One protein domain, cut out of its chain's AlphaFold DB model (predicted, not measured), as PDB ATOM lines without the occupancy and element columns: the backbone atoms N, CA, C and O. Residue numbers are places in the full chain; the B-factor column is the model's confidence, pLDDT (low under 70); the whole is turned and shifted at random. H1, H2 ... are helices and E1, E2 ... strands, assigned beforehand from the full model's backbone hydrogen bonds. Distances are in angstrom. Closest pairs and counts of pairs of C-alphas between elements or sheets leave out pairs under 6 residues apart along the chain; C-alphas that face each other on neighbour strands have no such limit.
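AT A GLANCE: This is residues 18 to 34 and 150 to 247 of the 248 residues of an uncharacterized protein of Armatimonadetes bacterium (UniProt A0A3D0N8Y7). What is the main picture? Three helices that cross one another, H3, H4 and H5, make the core, and a small two-stranded hairpin, E1 and E2, packs on one side of it. H1 packs on H5 at one end of the longest axis and H2, the longest helix, packs on H4 at the other end. What are the counts and the size? The printed part has 115 residues with five named helices and two named strands, in the order H1, H2, H3, H4, H5, E1, E2; the strands are antiparallel and the class is mostly helix. The whole is compact and rounded, with a radius of gyration of the C-alphas of 13.8 A and spans of 39 by 32 by 27 A.

IN THESE COORDINATES: Which helices come first? H1 is residues 25 to 31, 9.9 A from first to last C-alpha, and C-alpha 25 is at (-4.869, -36.044, 13.050). After the cut, H2 is residues 154 to 169, 23.2 A long, with C-alpha 154 at (-28.577, -26.976, -8.184). Which helices follow? H3 is residues 174 to 182, 12.2 A long, and H4 is residues 191 to 201, 15.6 A long. H5 is residues 206 to 215, 14.2 A long. Where are the strands? E1 is residues 219 to 222, 10.4 A long, and E2 is residues 225 to 228, 10.3 A long. C-alpha 228 is at (-20.624, -45.388, 3.829).

HOW THE PARTS SIT: What does H1 meet? H1 touches H5 at a shallow tilt of 30 degrees, opposite ways, and their closest C-alphas, those of Val 31 and Arg 206, are 5.6 A apart. H1 and H4 are close but not clearly touching, with the C-alphas of Ala 30 and Phe 191 closest at 7.6 A. H1 is apart from H2, H3, E1 and E2. How do H2, H3 and H4 stand? H2 touches H4 at a steep tilt of 57 degrees, the same way, and the closest C-alphas, those of Arg 164 and Val 201, are 4.3 A apart. H3 touches H4, opposite ways, at a tilt of 69.9 degrees that is steep but only just; their closest C-alphas, those of Met 178 and Met 198, are 7.0 A apart. H2 and H3 are near each other, with 5 pairs of C-alphas within 10 A. How does H5 stand to H3 and H4? H5 is close but not clearly touching both: the closest C-alphas are those of Arg 175 and Leu 212, 6.4 A, for H3, and those of Cys 195 and Arg 206, 6.4 A, for H4. H3 and H5 stand about perpendicular, at 87 degrees. What do the N and O atoms show? E1 and E2 form an antiparallel hairpin, their directions at 150 degrees, with N 220 and O 227 at 3.1 A and N 227 and O 220 at 2.9 A, within hydrogen-bond range. The closest C-alphas of H3 and E2 are those of Val 179 and Ala 228, 5.4 A apart, and those of H5 and E1 are Leu 213 and Phe 219, 5.6 A apart. In H1, H2, H3, H4 and H5 every O i to N i+4 pair is within hydrogen-bond range.

THE WHOLE: How far does it reach? The two C-alphas farthest apart, those of Asp 154 and Gly 243, are 41.3 A apart, while the first and last printed C-alphas, those of Ile 18 and Glu 247, are 8.7 A apart. Where is the cut, and what are the links? Residues 35 to 149 are not printed, and C-alphas 34 and 150 are 15.0 A apart across the cut. Of the links that are printed whole, H3 to H4 is short and the others are tight, while residues 229 to 247 are a stretch of 19 residues with no named element. How confident is the model? The mean pLDDT of the printed part is 94.5, and no printed residue is under 70.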
ATOM      1  N   ILE A  18     -16.691 -37.074  19.903       94.62
ATOM      2  CA  ILE A  18     -15.340 -37.438  20.350       94.62
ATOM      3  C   ILE A  18     -14.602 -36.180  20.820       94.62
ATOM      4  O   ILE A  18     -14.746 -35.089  20.249       94.62
ATOM      5  N   ALA A  19     -13.820 -36.301  21.896       94.62
ATOM      6  CA  ALA A  19     -12.894 -35.272  22.360       94.62
ATOM      7  C   ALA A  19     -11.990 -34.798  21.207       94.62
ATOM      8  O   ALA A  19     -11.423 -35.601  20.472       94.62
ATOM      9  N   LEU A  20     -11.875 -33.480  21.016       94.31
ATOM     10  CA  LEU A  20     -11.193 -32.908  19.847       94.31
ATOM     11  C   LEU A  20      -9.731 -33.368  19.726       94.31
ATOM     12  O   LEU A  20      -9.233 -33.545  18.621       94.31
ATOM     13  N   ASP A  21      -9.043 -33.546  20.849       95.12
ATOM     14  CA  ASP A  21      -7.658 -34.008  20.927       95.12
ATOM     15  C   ASP A  21      -7.493 -35.509  20.656       95.12
ATOM     16  O   ASP A  21      -6.403 -35.906  20.243       95.12
ATOM     17  N   ALA A  22      -8.561 -36.297  20.815       96.69
ATOM     18  CA  ALA A  22      -8.608 -37.728  20.520       96.69
ATOM     19  C   ALA A  22      -8.991 -38.051  19.064       96.69
ATOM     20  O   ALA A  22      -8.850 -39.198  18.645       96.69
ATOM     21  N   LEU A  23      -9.467 -37.072  18.284       97.06
ATOM     22  CA  LEU A  23      -9.740 -37.279  16.861       97.06
ATOM     23  C   LEU A  23      -8.453 -37.628  16.089       97.06
ATOM     24  O   LEU A  23      -7.392 -37.066  16.394       97.06
ATOM     25  N   PRO A  24      -8.545 -38.472  15.039       96.69
ATOM     26  CA  PRO A  24      -7.452 -38.686  14.095       96.69
ATOM     27  C   PRO A  24      -6.894 -37.360  13.568       96.69
ATOM     28  O   PRO A  24      -7.644 -36.401  13.370       96.69
ATOM     29  N   GLU A  25      -5.580 -37.297  13.340       96.50
ATOM     30  CA  GLU A  25      -4.869 -36.044  13.050       96.50
ATOM     31  C   GLU A  25      -5.463 -35.272  11.866       96.50
ATOM     32  O   GLU A  25      -5.693 -34.068  11.980       96.50
ATOM     33  N   GLU A  26      -5.780 -35.964  10.774       96.06
ATOM     34  CA  GLU A  26      -6.333 -35.369   9.554       96.06
ATOM     35  C   GLU A  26      -7.739 -34.796   9.774       96.06
ATOM     36  O   GLU A  26      -8.010 -33.646   9.423       96.06
ATOM     37  N   LEU A  27      -8.617 -35.549  10.444       97.38
ATOM     38  CA  LEU A  27      -9.953 -35.078  10.815       97.38
ATOM     39  C   LEU A  27      -9.876 -33.893  11.779       97.38
ATOM     40  O   LEU A  27     -10.604 -32.912  11.626       97.38
ATOM     41  N   ARG A  28      -8.969 -33.946  12.757       97.00
ATOM     42  CA  ARG A  28      -8.745 -32.848  13.699       97.00
ATOM     43  C   ARG A  28      -8.257 -31.592  12.981       97.00
ATOM     44  O   ARG A  28      -8.757 -30.508  13.274       97.00
ATOM     45  N   ALA A  29      -7.328 -31.727  12.035       96.25
ATOM     46  CA  ALA A  29      -6.852 -30.621  11.210       96.25
ATOM     47  C   ALA A  29      -7.988 -30.025  10.364       96.25
ATOM     48  O   ALA A  29      -8.160 -28.810  10.354       96.25
ATOM     49  N   ALA A  30      -8.827 -30.863   9.747       96.25
ATOM     50  CA  ALA A  30      -9.980 -30.412   8.971       96.25
ATOM     51  C   ALA A  30     -11.046 -29.706   9.834       96.25
ATOM     52  O   ALA A  30     -11.661 -28.729   9.399       96.25
ATOM     53  N   VAL A  31     -11.270 -30.160  11.071       96.56
ATOM     54  CA  VAL A  31     -12.160 -29.495  12.043       96.56
ATOM     55  C   VAL A  31     -11.605 -28.135  12.473       96.56
ATOM     56  O   VAL A  31     -12.382 -27.206  12.693       96.56
ATOM     57  N   LEU A  32     -10.281 -28.017  12.583       95.50
ATOM     58  CA  LEU A  32      -9.570 -26.813  13.014       95.50
ATOM     59  C   LEU A  32      -9.176 -25.873  11.870       95.50
ATOM     60  O   LEU A  32      -8.492 -24.882  12.131       95.50
ATOM     61  N   ASP A  33      -9.615 -26.129  10.636       94.75
ATOM     62  CA  ASP A  33      -9.366 -25.218   9.520       94.75
ATOM     63  C   ASP A  33     -10.084 -23.874   9.759       94.75
ATOM     64  O   ASP A  33     -11.322 -23.815   9.733       94.75
ATOM     65  N   PRO A  34      -9.340 -22.770   9.972       93.44
ATOM     66  CA  PRO A  34      -9.935 -21.476  10.266       93.44
ATOM     67  C   PRO A  34     -10.707 -20.891   9.082       93.44
ATOM     68  O   PRO A  34     -11.488 -19.967   9.292       93.44
ATOM     69  N   LEU A 150     -17.866 -26.969  -1.427       94.12
ATOM     70  CA  LEU A 150     -18.997 -26.401  -0.691       94.12
ATOM     71  C   LEU A 150     -20.195 -26.029  -1.561       94.12
ATOM     72  O   LEU A 150     -21.213 -25.581  -1.022       94.12
ATOM     73  N   ALA A 151     -20.090 -26.178  -2.878       93.62
ATOM     74  CA  ALA A 151     -21.114 -25.790  -3.841       93.62
ATOM     75  C   ALA A 151     -21.755 -27.021  -4.510       93.62
ATOM     76  O   ALA A 151     -21.457 -27.305  -5.675       93.62
ATOM     77  N   PRO A 152     -22.665 -27.754  -3.826       92.94
ATOM     78  CA  PRO A 152     -23.460 -28.773  -4.495       92.94
ATOM     79  C   PRO A 152     -24.203 -28.166  -5.689       92.94
ATOM     80  O   PRO A 152     -24.740 -27.061  -5.603       92.94
ATOM     81  N   ALA A 153     -24.268 -28.903  -6.798       92.38
ATOM     82  CA  ALA A 153     -25.007 -28.467  -7.981       92.38
ATOM     83  C   ALA A 153     -26.494 -28.211  -7.663       92.38
ATOM     84  O   ALA A 153     -27.060 -28.860  -6.784       92.38
ATOM     85  N   ASP A 154     -27.172 -27.355  -8.432       91.31
ATOM     86  CA  ASP A 154     -28.577 -26.976  -8.184       91.31
ATOM     87  C   ASP A 154     -29.523 -28.181  -8.043       91.31
ATOM     88  O   ASP A 154     -30.380 -28.231  -7.159       91.31
ATOM     89  N   VAL A 155     -29.337 -29.197  -8.891       94.25
ATOM     90  CA  VAL A 155     -30.119 -30.442  -8.832       94.25
ATOM     91  C   VAL A 155     -29.891 -31.168  -7.506       94.25
ATOM     92  O   VAL A 155     -30.843 -31.686  -6.918       94.25
ATOM     93  N   ARG A 156     -28.645 -31.182  -7.015       95.38
ATOM     94  CA  ARG A 156     -28.275 -31.786  -5.733       95.38
ATOM     95  C   ARG A 156     -28.843 -30.983  -4.568       95.38
ATOM     96  O   ARG A 156     -29.467 -31.575  -3.693       95.38
ATOM     97  N   MET A 157     -28.743 -29.655  -4.600       94.12
ATOM     98  CA  MET A 157     -29.360 -28.781  -3.597       94.12
ATOM     99  C   MET A 157     -30.865 -29.030  -3.464       94.12
ATOM    100  O   MET A 157     -31.355 -29.220  -2.354       94.12
ATOM    101  N   ALA A 158     -31.592 -29.156  -4.577       93.25
ATOM    102  CA  ALA A 158     -33.022 -29.460  -4.540       93.25
ATOM    103  C   ALA A 158     -33.335 -30.840  -3.921       93.25
ATOM    104  O   ALA A 158     -34.394 -31.029  -3.318       93.25
ATOM    105  N   VAL A 159     -32.446 -31.832  -4.071       96.06
ATOM    106  CA  VAL A 159     -32.564 -33.135  -3.387       96.06
ATOM    107  C   VAL A 159     -32.363 -32.969  -1.880       96.06
ATOM    108  O   VAL A 159     -33.173 -33.479  -1.103       96.06
ATOM    109  N   LEU A 160     -31.329 -32.231  -1.472       95.62
ATOM    110  CA  LEU A 160     -31.004 -31.980  -0.067       95.62
ATOM    111  C   LEU A 160     -32.123 -31.198   0.640       95.62
ATOM    112  O   LEU A 160     -32.507 -31.555   1.752       95.62
ATOM    113  N   GLU A 161     -32.737 -30.214  -0.019       92.38
ATOM    114  CA  GLU A 161     -33.882 -29.467   0.521       92.38
ATOM    115  C   GLU A 161     -35.113 -30.357   0.749       92.38
ATOM    116  O   GLU A 161     -35.739 -30.284   1.806       92.38
ATOM    117  N   ARG A 162     -35.426 -31.272  -0.178       93.56
ATOM    118  CA  ARG A 162     -36.489 -32.271   0.044       93.56
ATOM    119  C   ARG A 162     -36.139 -33.225   1.184       93.56
ATOM    120  O   ARG A 162     -37.010 -33.614   1.965       93.56
ATOM    121  N   LYS A 163     -34.863 -33.609   1.303       94.94
ATOM    122  CA  LYS A 163     -34.381 -34.440   2.413       94.94
ATOM    123  C   LYS A 163     -34.542 -33.700   3.747       94.94
ATOM    124  O   LYS A 163     -35.006 -34.317   4.703       94.94
ATOM    125  N   ARG A 164     -34.269 -32.389   3.792       92.06
ATOM    126  CA  ARG A 164     -34.490 -31.522   4.965       92.06
ATOM    127  C   ARG A 164     -35.941 -31.555   5.414       92.06
ATOM    128  O   ARG A 164     -36.199 -31.827   6.580       92.06
ATOM    129  N   GLU A 165     -36.877 -31.314   4.497       91.06
ATOM    130  CA  GLU A 165     -38.316 -31.330   4.800       91.06
ATOM    131  C   GLU A 165     -38.746 -32.680   5.390       91.06
ATOM    132  O   GLU A 165     -39.407 -32.737   6.427       91.06
ATOM    133  N   ARG A 166     -38.296 -33.790   4.789       93.00
ATOM    134  CA  ARG A 166     -38.560 -35.141   5.307       93.00
ATOM    135  C   ARG A 166     -38.002 -35.330   6.720       93.00
ATOM    136  O   ARG A 166     -38.717 -35.824   7.590       93.00
ATOM    137  N   VAL A 167     -36.739 -34.968   6.946       90.31
ATOM    138  CA  VAL A 167     -36.048 -35.159   8.233       90.31
ATOM    139  C   VAL A 167     -36.615 -34.248   9.325       90.31
ATOM    140  O   VAL A 167     -36.625 -34.643  10.489       90.31
ATOM    141  N   ALA A 168     -37.135 -33.070   8.973       86.25
ATOM    142  CA  ALA A 168     -37.835 -32.187   9.904       86.25
ATOM    143  C   ALA A 168     -39.136 -32.820  10.434       86.25
ATOM    144  O   ALA A 168     -39.469 -32.663  11.606       86.25
ATOM    145  N   HIS A 169     -39.854 -33.576   9.596       86.25
ATOM    146  CA  HIS A 169     -41.075 -34.280  10.002       86.25
ATOM    147  C   HIS A 169     -40.818 -35.634  10.667       86.25
ATOM    148  O   HIS A 169     -41.578 -36.047  11.544       86.25
ATOM    149  N   ARG A 170     -39.771 -36.343  10.241       86.94
ATOM    150  CA  ARG A 170     -39.372 -37.641  10.789       86.94
ATOM    151  C   ARG A 170     -37.872 -37.626  11.084       86.94
ATOM    152  O   ARG A 170     -37.087 -38.031  10.222       86.94
ATOM    153  N   PRO A 171     -37.476 -37.162  12.281       85.12
ATOM    154  CA  PRO A 171     -36.078 -37.143  12.677       85.12
ATOM    155  C   PRO A 171     -35.463 -38.544  12.637       85.12
ATOM    156  O   PRO A 171     -36.075 -39.519  13.070       85.12
ATOM    157  N   ILE A 172     -34.246 -38.615  12.105       90.19
ATOM    158  CA  ILE A 172     -33.345 -39.773  12.161       90.19
ATOM    159  C   ILE A 172     -32.042 -39.358  12.849       90.19
ATOM    160  O   ILE A 172     -31.778 -38.149  12.936       90.19
ATOM    161  N   ALA A 173     -31.240 -40.324  13.301       91.56
ATOM    162  CA  ALA A 173     -29.902 -40.063  13.829       91.56
ATOM    163  C   ALA A 173     -29.028 -39.363  12.771       91.56
ATOM    164  O   ALA A 173     -29.195 -39.559  11.562       91.56
ATOM    165  N   THR A 174     -28.104 -38.516  13.212       93.12
ATOM    166  CA  THR A 174     -27.137 -37.834  12.345       93.12
ATOM    167  C   THR A 174     -26.239 -38.841  11.639       93.12
ATOM    168  O   THR A 174     -26.005 -38.673  10.443       93.12
ATOM    169  N   ARG A 175     -25.820 -39.921  12.316       95.12
ATOM    170  CA  ARG A 175     -25.108 -41.043  11.674       95.12
ATOM    171  C   ARG A 175     -25.889 -41.601  10.483       95.12
ATOM    172  O   ARG A 175     -25.346 -41.714   9.388       95.12
ATOM    173  N   ASP A 176     -27.165 -41.915  10.682       95.06
ATOM    174  CA  ASP A 176     -28.005 -42.523   9.643       95.06
ATOM    175  C   ASP A 176     -28.232 -41.559   8.472       95.06
ATOM    176  O   ASP A 176     -28.254 -41.968   7.311       95.06
ATOM    177  N   LEU A 177     -28.351 -40.259   8.764       95.75
ATOM    178  CA  LEU A 177     -28.413 -39.228   7.734       95.75
ATOM    179  C   LEU A 177     -27.101 -39.126   6.943       95.75
ATOM    180  O   LEU A 177     -27.156 -38.994   5.724       95.75
ATOM    181  N   MET A 178     -25.941 -39.210   7.604       97.50
ATOM    182  CA  MET A 178     -24.639 -39.227   6.926       97.50
ATOM    183  C   MET A 178     -24.513 -40.429   5.990       97.50
ATOM    184  O   MET A 178     -24.076 -40.257   4.857       97.50
ATOM    185  N   VAL A 179     -24.957 -41.615   6.421       97.38
ATOM    186  CA  VAL A 179     -25.016 -42.807   5.561       97.38
ATOM    187  C   VAL A 179     -25.930 -42.558   4.358       97.38
ATOM    188  O   VAL A 179     -25.500 -42.726   3.225       97.38
ATOM    189  N   GLU A 180     -27.155 -42.058   4.572       96.69
ATOM    190  CA  GLU A 180     -28.065 -41.713   3.469       96.69
ATOM    191  C   GLU A 180     -27.498 -40.671   2.492       96.69
ATOM    192  O   GLU A 180     -27.916 -40.653   1.336       96.69
ATOM    193  N   VAL A 181     -26.658 -39.742   2.954       97.31
ATOM    194  CA  VAL A 181     -26.009 -38.746   2.095       97.31
ATOM    195  C   VAL A 181     -24.883 -39.397   1.299       97.31
ATOM    196  O   VAL A 181     -24.842 -39.222   0.088       97.31
ATOM    197  N   LEU A 182     -24.010 -40.167   1.949       97.94
ATOM    198  CA  LEU A 182     -22.857 -40.808   1.314       97.94
ATOM    199  C   LEU A 182     -23.251 -41.901   0.312       97.94
ATOM    200  O   LEU A 182     -22.625 -41.992  -0.736       97.94
ATOM    201  N   ASP A 183     -24.318 -42.660   0.568       95.50
ATOM    202  CA  ASP A 183     -24.819 -43.687  -0.365       95.50
ATOM    203  C   ASP A 183     -25.299 -43.118  -1.709       95.50
ATOM    204  O   ASP A 183     -25.495 -43.858  -2.672       95.50
ATOM    205  N   GLU A 184     -25.559 -41.812  -1.778       95.75
ATOM    206  CA  GLU A 184     -25.974 -41.131  -3.006       95.75
ATOM    207  C   GLU A 184     -24.768 -40.719  -3.876       95.75
ATOM    208  O   GLU A 184     -24.968 -40.157  -4.955       95.75
ATOM    209  N   HIS A 185     -23.537 -41.013  -3.431       95.75
ATOM    210  CA  HIS A 185     -22.283 -40.690  -4.112       95.75
ATOM    211  C   HIS A 185     -21.394 -41.930  -4.262       95.75
ATOM    212  O   HIS A 185     -20.650 -42.282  -3.351       95.75
ATOM    213  N   ASP A 186     -21.389 -42.541  -5.451       92.62
ATOM    214  CA  ASP A 186     -20.586 -43.747  -5.741       92.62
ATOM    215  C   ASP A 186     -19.080 -43.568  -5.457       92.62
ATOM    216  O   ASP A 186     -18.389 -44.517  -5.098       92.62
ATOM    217  N   ALA A 187     -18.556 -42.350  -5.639       94.56
ATOM    218  CA  ALA A 187     -17.150 -42.023  -5.397       94.56
ATOM    219  C   ALA A 187     -16.857 -41.611  -3.943       94.56
ATOM    220  O   ALA A 187     -15.692 -41.471  -3.575       94.56
ATOM    221  N   GLY A 188     -17.887 -41.434  -3.115       97.00
ATOM    222  CA  GLY A 188     -17.779 -40.784  -1.816       97.00
ATOM    223  C   GLY A 188     -17.724 -39.258  -1.901       97.00
ATOM    224  O   GLY A 188     -17.930 -38.662  -2.960       97.00
ATOM    225  N   LEU A 189     -17.473 -38.630  -0.754       98.12
ATOM    226  CA  LEU A 189     -17.360 -37.178  -0.607       98.12
ATOM    227  C   LEU A 189     -16.117 -36.796   0.186       98.12
ATOM    228  O   LEU A 189     -15.794 -37.433   1.189       98.12
ATOM    229  N   SER A 190     -15.496 -35.669  -0.163       97.94
ATOM    230  CA  SER A 190     -14.520 -35.055   0.733       97.94
ATOM    231  C   SER A 190     -15.187 -34.602   2.032       97.94
ATOM    232  O   SER A 190     -16.401 -34.381   2.100       97.94
ATOM    233  N   PHE A 191     -14.393 -34.435   3.090       98.12
ATOM    234  CA  PHE A 191     -14.911 -34.009   4.391       98.12
ATOM    235  C   PHE A 191     -15.699 -32.689   4.309       98.12
ATOM    236  O   PHE A 191     -16.759 -32.550   4.925       98.12
ATOM    237  N   ASN A 192     -15.209 -31.726   3.523       97.44
ATOM    238  CA  ASN A 192     -15.873 -30.440   3.321       97.44
ATOM    239  C   ASN A 192     -17.183 -30.583   2.549       97.44
ATOM    240  O   ASN A 192     -18.180 -29.988   2.960       97.44
ATOM    241  N   ALA A 193     -17.201 -31.411   1.502       97.62
ATOM    242  CA  ALA A 193     -18.412 -31.677   0.737       97.62
ATOM    243  C   ALA A 193     -19.484 -32.372   1.574       97.62
ATOM    244  O   ALA A 193     -20.636 -31.934   1.588       97.62
ATOM    245  N   LEU A 194     -19.101 -33.364   2.381       98.06
ATOM    246  CA  LEU A 194     -20.015 -33.985   3.334       98.06
ATOM    247  C   LEU A 194     -20.547 -32.962   4.346       98.06
ATOM    248  O   LEU A 194     -21.749 -32.917   4.598       98.06
ATOM    249  N   CYS A 195     -19.692 -32.092   4.892       96.69
ATOM    250  CA  CYS A 195     -20.135 -31.024   5.789       96.69
ATOM    251  C   CYS A 195     -21.120 -30.057   5.116       96.69
ATOM    252  O   CYS A 195     -22.077 -29.626   5.763       96.69
ATOM    253  N   ALA A 196     -20.895 -29.697   3.850       96.06
ATOM    254  CA  ALA A 196     -21.772 -28.808   3.095       96.06
ATOM    255  C   ALA A 196     -23.143 -29.447   2.852       96.06
ATOM    256  O   ALA A 196     -24.167 -28.834   3.163       96.06
ATOM    257  N   GLU A 197     -23.170 -30.691   2.370       97.25
ATOM    258  CA  GLU A 197     -24.418 -31.409   2.110       97.25
ATOM    259  C   GLU A 197     -25.194 -31.696   3.395       97.25
ATOM    260  O   GLU A 197     -26.401 -31.450   3.449       97.25
ATOM    261  N   MET A 198     -24.509 -32.123   4.461       95.31
ATOM    262  CA  MET A 198     -25.131 -32.298   5.772       95.31
ATOM    263  C   MET A 198     -25.780 -30.997   6.234       95.31
ATOM    264  O   MET A 198     -26.968 -31.001   6.535       95.31
ATOM    265  N   ASN A 199     -25.066 -29.867   6.187       93.00
ATOM    266  CA  ASN A 199     -25.594 -28.569   6.623       93.00
ATOM    267  C   ASN A 199     -26.681 -27.974   5.709       93.00
ATOM    268  O   ASN A 199     -27.371 -27.043   6.135       93.00
ATOM    269  N   ALA A 200     -26.877 -28.503   4.498       93.75
ATOM    270  CA  ALA A 200     -28.057 -28.210   3.683       93.75
ATOM    271  C   ALA A 200     -29.315 -28.930   4.200       93.75
ATOM    272  O   ALA A 200     -30.428 -28.406   4.086       93.75
ATOM    273  N   VAL A 201     -29.139 -30.105   4.814       93.75
ATOM    274  CA  VAL A 201     -30.225 -30.934   5.350       93.75
ATOM    275  C   VAL A 201     -30.499 -30.639   6.824       93.75
ATOM    276  O   VAL A 201     -31.635 -30.370   7.207       93.75
ATOM    277  N   ARG A 202     -29.472 -30.701   7.668       90.44
ATOM    278  CA  ARG A 202     -29.526 -30.483   9.115       90.44
ATOM    279  C   ARG A 202     -28.231 -29.820   9.555       90.44
ATOM    280  O   ARG A 202     -27.148 -30.283   9.218       90.44
ATOM    281  N   ARG A 203     -28.332 -28.757  10.355       89.44
ATOM    282  CA  ARG A 203     -27.131 -28.121  10.890       89.44
ATOM    283  C   ARG A 203     -26.398 -29.085  11.823       89.44
ATOM    284  O   ARG A 203     -26.936 -29.467  12.859       89.44
ATOM    285  N   THR A 204     -25.167 -29.422  11.464       90.88
ATOM    286  CA  THR A 204     -24.306 -30.354  12.190       90.88
ATOM    287  C   THR A 204     -22.894 -29.781  12.221       90.88
ATOM    288  O   THR A 204     -22.367 -29.326  11.202       90.88
ATOM    289  N   SER A 205     -22.272 -29.768  13.402       92.06
ATOM    290  CA  SER A 205     -20.916 -29.239  13.543       92.06
ATOM    291  C   SER A 205     -19.905 -30.133  12.819       92.06
ATOM    292  O   SER A 205     -20.056 -31.356  12.764       92.06
ATOM    293  N   ARG A 206     -18.824 -29.531  12.311       95.19
ATOM    294  CA  ARG A 206     -17.710 -30.274  11.692       95.19
ATOM    295  C   ARG A 206     -17.140 -31.321  12.652       95.19
ATOM    296  O   ARG A 206     -16.829 -32.430  12.240       95.19
ATOM    297  N   ARG A 207     -17.056 -30.990  13.947       95.00
ATOM    298  CA  ARG A 207     -16.584 -31.911  14.987       95.00
ATOM    299  C   ARG A 207     -17.518 -33.108  15.167       95.00
ATOM    300  O   ARG A 207     -17.014 -34.214  15.318       95.00
ATOM    301  N   GLN A 208     -18.836 -32.912  15.129       94.69
ATOM    302  CA  GLN A 208     -19.795 -34.019  15.200       94.69
ATOM    303  C   GLN A 208     -19.623 -34.950  13.994       94.69
ATOM    304  O   GLN A 208     -19.474 -36.151  14.175       94.69
ATOM    305  N   ILE A 209     -19.547 -34.401  12.774       96.56
ATOM    306  CA  ILE A 209     -19.307 -35.196  11.556       96.56
ATOM    307  C   ILE A 209     -17.993 -35.976  11.686       96.56
ATOM    308  O   ILE A 209     -17.990 -37.190  11.525       96.56
ATOM    309  N   ALA A 210     -16.896 -35.314  12.061       97.81
ATOM    310  CA  ALA A 210     -15.601 -35.964  12.269       97.81
ATOM    311  C   ALA A 210     -15.643 -37.062  13.344       97.81
ATOM    312  O   ALA A 210     -15.009 -38.098  13.185       97.81
ATOM    313  N   SER A 211     -16.404 -36.856  14.420       96.94
ATOM    314  CA  SER A 211     -16.573 -37.843  15.494       96.94
ATOM    315  C   SER A 211     -17.265 -39.103  14.990       96.94
ATOM    316  O   SER A 211     -16.818 -40.208  15.279       96.94
ATOM    317  N   LEU A 212     -18.321 -38.931  14.193       97.19
ATOM    318  CA  LEU A 212     -19.067 -40.039  13.611       97.19
ATOM    319  C   LEU A 212     -18.228 -40.803  12.583       97.19
ATOM    320  O   LEU A 212     -18.200 -42.028  12.644       97.19
ATOM    321  N   LEU A 213     -17.504 -40.092  11.711       98.19
ATOM    322  CA  LEU A 213     -16.581 -40.687  10.738       98.19
ATOM    323  C   LEU A 213     -15.444 -41.468  11.410       98.19
ATOM    324  O   LEU A 213     -15.073 -42.532  10.933       98.19
ATOM    325  N   ALA A 214     -14.895 -40.945  12.510       97.62
ATOM    326  CA  ALA A 214     -13.797 -41.587  13.229       97.62
ATOM    327  C   ALA A 214     -14.243 -42.825  14.018       97.62
ATOM    328  O   ALA A 214     -13.469 -43.766  14.161       97.62
ATOM    329  N   TYR A 215     -15.458 -42.807  14.574       97.38
ATOM    330  CA  TYR A 215     -15.906 -43.850  15.490       97.38
ATOM    331  C   TYR A 215     -16.636 -45.004  14.798       97.38
ATOM    332  O   TYR A 215     -16.399 -46.158  15.147       97.38
ATOM    333  N   HIS A 216     -17.560 -44.728  13.872       97.06
ATOM    334  CA  HIS A 216     -18.459 -45.762  13.349       97.06
ATOM    335  C   HIS A 216     -17.810 -46.588  12.239       97.06
ATOM    336  O   HIS A 216     -17.328 -46.050  11.246       97.06
ATOM    337  N   ALA A 217     -17.893 -47.915  12.363       96.50
ATOM    338  CA  ALA A 217     -17.312 -48.869  11.419       96.50
ATOM    339  C   ALA A 217     -17.899 -48.792   9.997       96.50
ATOM    340  O   ALA A 217     -17.258 -49.233   9.042       96.50
ATOM    341  N   CYS A 218     -19.103 -48.232   9.843       97.12
ATOM    342  CA  CYS A 218     -19.742 -48.043   8.545       97.12
ATOM    343  C   CYS A 218     -19.115 -46.940   7.693       97.12
ATOM    344  O   CYS A 218     -19.451 -46.865   6.515       97.12
ATOM    345  N   PHE A 219     -18.216 -46.112   8.233       97.94
ATOM    346  CA  PHE A 219     -17.503 -45.111   7.448       97.94
ATOM    347  C   PHE A 219     -16.086 -45.571   7.129       97.94
ATOM    348  O   PHE A 219     -15.392 -46.174   7.947       97.94
ATOM    349  N   SER A 220     -15.653 -45.278   5.910       97.00
ATOM    350  CA  SER A 220     -14.280 -45.507   5.476       97.00
ATOM    351  C   SER A 220     -13.826 -44.372   4.578       97.00
ATOM    352  O   SER A 220     -14.649 -43.715   3.939       97.00
ATOM    353  N   GLU A 221     -12.522 -44.143   4.566       97.12
ATOM    354  CA  GLU A 221     -11.881 -43.087   3.798       97.12
ATOM    355  C   GLU A 221     -10.872 -43.718   2.833       97.12
ATOM    356  O   GLU A 221     -10.169 -44.669   3.185       97.12
ATOM    357  N   SER A 222     -10.863 -43.224   1.597       95.81
ATOM    358  CA  SER A 222      -9.876 -43.562   0.576       95.81
ATOM    359  C   SER A 222      -9.641 -42.350  -0.322       95.81
ATOM    360  O   SER A 222     -10.584 -41.814  -0.902       95.81
ATOM    361  N   ASP A 223      -8.378 -41.953  -0.495       94.06
ATOM    362  CA  ASP A 223      -7.950 -40.850  -1.372       94.06
ATOM    363  C   ASP A 223      -8.686 -39.511  -1.124       94.06
ATOM    364  O   ASP A 223      -9.057 -38.774  -2.043       94.06
ATOM    365  N   GLY A 224      -8.909 -39.185   0.143       94.69
ATOM    366  CA  GLY A 224      -9.633 -38.013   0.623       94.69
ATOM    367  C   GLY A 224     -11.156 -38.122   0.521       94.69
ATOM    368  O   GLY A 224     -11.833 -37.130   0.794       94.69
ATOM    369  N   GLN A 225     -11.703 -39.272   0.111       97.56
ATOM    370  CA  GLN A 225     -13.139 -39.485  -0.081       97.56
ATOM    371  C   GLN A 225     -13.706 -40.425   0.980       97.56
ATOM    372  O   GLN A 225     -13.274 -41.566   1.127       97.56
ATOM    373  N   TRP A 226     -14.725 -39.949   1.686       98.31
ATOM    374  CA  TRP A 226     -15.495 -40.727   2.644       98.31
ATOM    375  C   TRP A 226     -16.629 -41.465   1.954       98.31
ATOM    376  O   TRP A 226     -17.345 -40.888   1.137       98.31
ATOM    377  N   GLN A 227     -16.820 -42.723   2.327       98.12
ATOM    378  CA  GLN A 227     -17.903 -43.585   1.867       98.12
ATOM    379  C   GLN A 227     -18.606 -44.220   3.064       98.12
ATOM    380  O   GLN A 227     -18.033 -44.323   4.153       98.12
ATOM    381  N   ALA A 228     -19.849 -44.647   2.849       97.69
ATOM    382  CA  ALA A 228     -20.624 -45.388   3.829       97.69
ATOM    383  C   ALA A 228     -20.905 -46.814   3.341       97.69
ATOM    384  O   ALA A 228     -21.161 -47.041   2.162       97.69
ATOM    385  N   ASP A 229     -20.896 -47.767   4.269       96.00
ATOM    386  CA  ASP A 229     -21.359 -49.134   4.052       96.00
ATOM    387  C   ASP A 229     -22.481 -49.462   5.043       96.00
ATOM    388  O   ASP A 229     -22.252 -49.710   6.233       96.00
ATOM    389  N   ARG A 230     -23.721 -49.495   4.536       95.06
ATOM    390  CA  ARG A 230     -24.909 -49.844   5.330       95.06
ATOM    391  C   ARG A 230     -24.805 -51.201   6.012       95.06
ATOM    392  O   ARG A 230     -25.380 -51.370   7.085       95.06
ATOM    393  N   ALA A 231     -24.113 -52.170   5.413       95.56
ATOM    394  CA  ALA A 231     -24.010 -53.514   5.976       95.56
ATOM    395  C   ALA A 231     -23.223 -53.535   7.295       95.56
ATOM    396  O   ALA A 231     -23.366 -54.469   8.080       95.56
ATOM    397  N   ARG A 232     -22.428 -52.490   7.548       95.56
ATOM    398  CA  ARG A 232     -21.546 -52.363   8.709       95.56
ATOM    399  C   ARG A 232     -22.104 -51.440   9.793       95.56
ATOM    400  O   ARG A 232     -21.412 -51.151  10.760       95.56
ATOM    401  N   MET A 233     -23.344 -50.962   9.658       93.19
ATOM    402  CA  MET A 233     -23.957 -50.056  10.645       93.19
ATOM    403  C   MET A 233     -24.169 -50.697  12.022       93.19
ATOM    404  O   MET A 233     -24.177 -49.981  13.020       93.19
ATOM    405  N   ASP A 234     -24.325 -52.022  12.064       92.62
ATOM    406  CA  ASP A 234     -24.498 -52.793  13.301       92.62
ATOM    407  C   ASP A 234     -23.158 -53.277  13.891       92.62
ATOM    408  O   ASP A 234     -23.130 -53.918  14.945       92.62
ATOM    409  N   GLU A 235     -22.035 -53.006  13.215       94.44
ATOM    410  CA  GLU A 235     -20.709 -53.321  13.744       94.44
ATOM    411  C   GLU A 235     -20.345 -52.365  14.891       94.44
ATOM    412  O   GLU A 235     -20.703 -51.184  14.862       94.44
ATOM    413  N   PRO A 236     -19.611 -52.843  15.913       91.12
ATOM    414  CA  PRO A 236     -19.127 -51.969  16.970       91.12
ATOM    415  C   PRO A 236     -18.189 -50.900  16.395       91.12
ATOM    416  O   PRO A 236     -17.376 -51.183  15.513       91.12
ATOM    417  N   GLY A 237     -18.282 -49.682  16.931       91.50
ATOM    418  CA  GLY A 237     -17.342 -48.611  16.608       91.50
ATOM    419  C   GLY A 237     -15.937 -48.857  17.161       91.50
ATOM    420  O   GLY A 237     -15.676 -49.868  17.818       91.50
ATOM    421  N   ASP A 238     -15.025 -47.916  16.914       93.75
ATOM    422  CA  ASP A 238     -13.627 -48.032  17.329       93.75
ATOM    423  C   ASP A 238     -13.495 -48.062  18.870       93.75
ATOM    424  O   ASP A 238     -13.721 -47.046  19.548       93.75
ATOM    425  N   PRO A 239     -13.085 -49.201  19.466       92.69
ATOM    426  CA  PRO A 239     -12.937 -49.313  20.912       92.69
ATOM    427  C   PRO A 239     -11.837 -48.404  21.475       92.69
ATOM    428  O   PRO A 239     -11.884 -48.074  22.662       92.69
ATOM    429  N   ALA A 240     -10.863 -47.972  20.663       93.94
ATOM    430  CA  ALA A 240      -9.815 -47.050  21.094       93.94
ATOM    431  C   ALA A 240     -10.360 -45.641  21.382       93.94
ATOM    432  O   ALA A 240      -9.811 -44.930  22.224       93.94
ATOM    433  N   LEU A 241     -11.461 -45.259  20.729       94.50
ATOM    434  CA  LEU A 241     -12.096 -43.949  20.877       94.50
ATOM    435  C   LEU A 241     -13.257 -43.945  21.880       94.50
ATOM    436  O   LEU A 241     -13.692 -42.874  22.300       94.50
ATOM    437  N   ALA A 242     -13.728 -45.113  22.329       91.94
ATOM    438  CA  ALA A 242     -14.867 -45.221  23.246       91.94
ATOM    439  C   ALA A 242     -14.670 -44.441  24.561       91.94
ATOM    440  O   ALA A 242     -15.601 -43.817  25.062       91.94
ATOM    441  N   GLY A 243     -13.446 -44.422  25.102       92.56
ATOM    442  CA  GLY A 243     -13.110 -43.661  26.314       92.56
ATOM    443  C   GLY A 243     -13.000 -42.143  26.112       92.56
ATOM    444  O   GLY A 243     -12.836 -41.419  27.091       92.56
ATOM    445  N   ALA A 244     -13.068 -41.669  24.867       94.50
ATOM    446  CA  ALA A 244     -12.965 -40.261  24.494       94.50
ATOM    447  C   ALA A 244     -14.313 -39.646  24.076       94.50
ATOM    448  O   ALA A 244     -14.342 -38.496  23.632       94.50
ATOM    449  N   ILE A 245     -15.417 -40.389  24.206       92.88
ATOM    450  CA  ILE A 245     -16.767 -39.867  23.986       92.88
ATOM    451  C   ILE A 245     -17.093 -38.851  25.089       92.88
ATOM    452  O   ILE A 245     -16.882 -39.106  26.275       92.88
ATOM    453  N   VAL A 246     -17.604 -37.692  24.687       89.00
ATOM    454  CA  VAL A 246     -18.026 -36.599  25.568       89.00
ATOM    455  C   VAL A 246     -19.474 -36.212  25.277       89.00
ATOM    456  O   VAL A 246     -20.002 -36.523  24.211       89.00
ATOM    457  N   GLU A 247     -20.113 -35.516  26.217       77.69
ATOM    458  CA  GLU A 247     -21.444 -34.942  25.993       77.69
ATOM    459  C   GLU A 247     -21.399 -33.879  24.882       77.69
ATOM    460  O   GLU A 247     -20.436 -33.104  24.791       77.69
TER     461      GLU A 247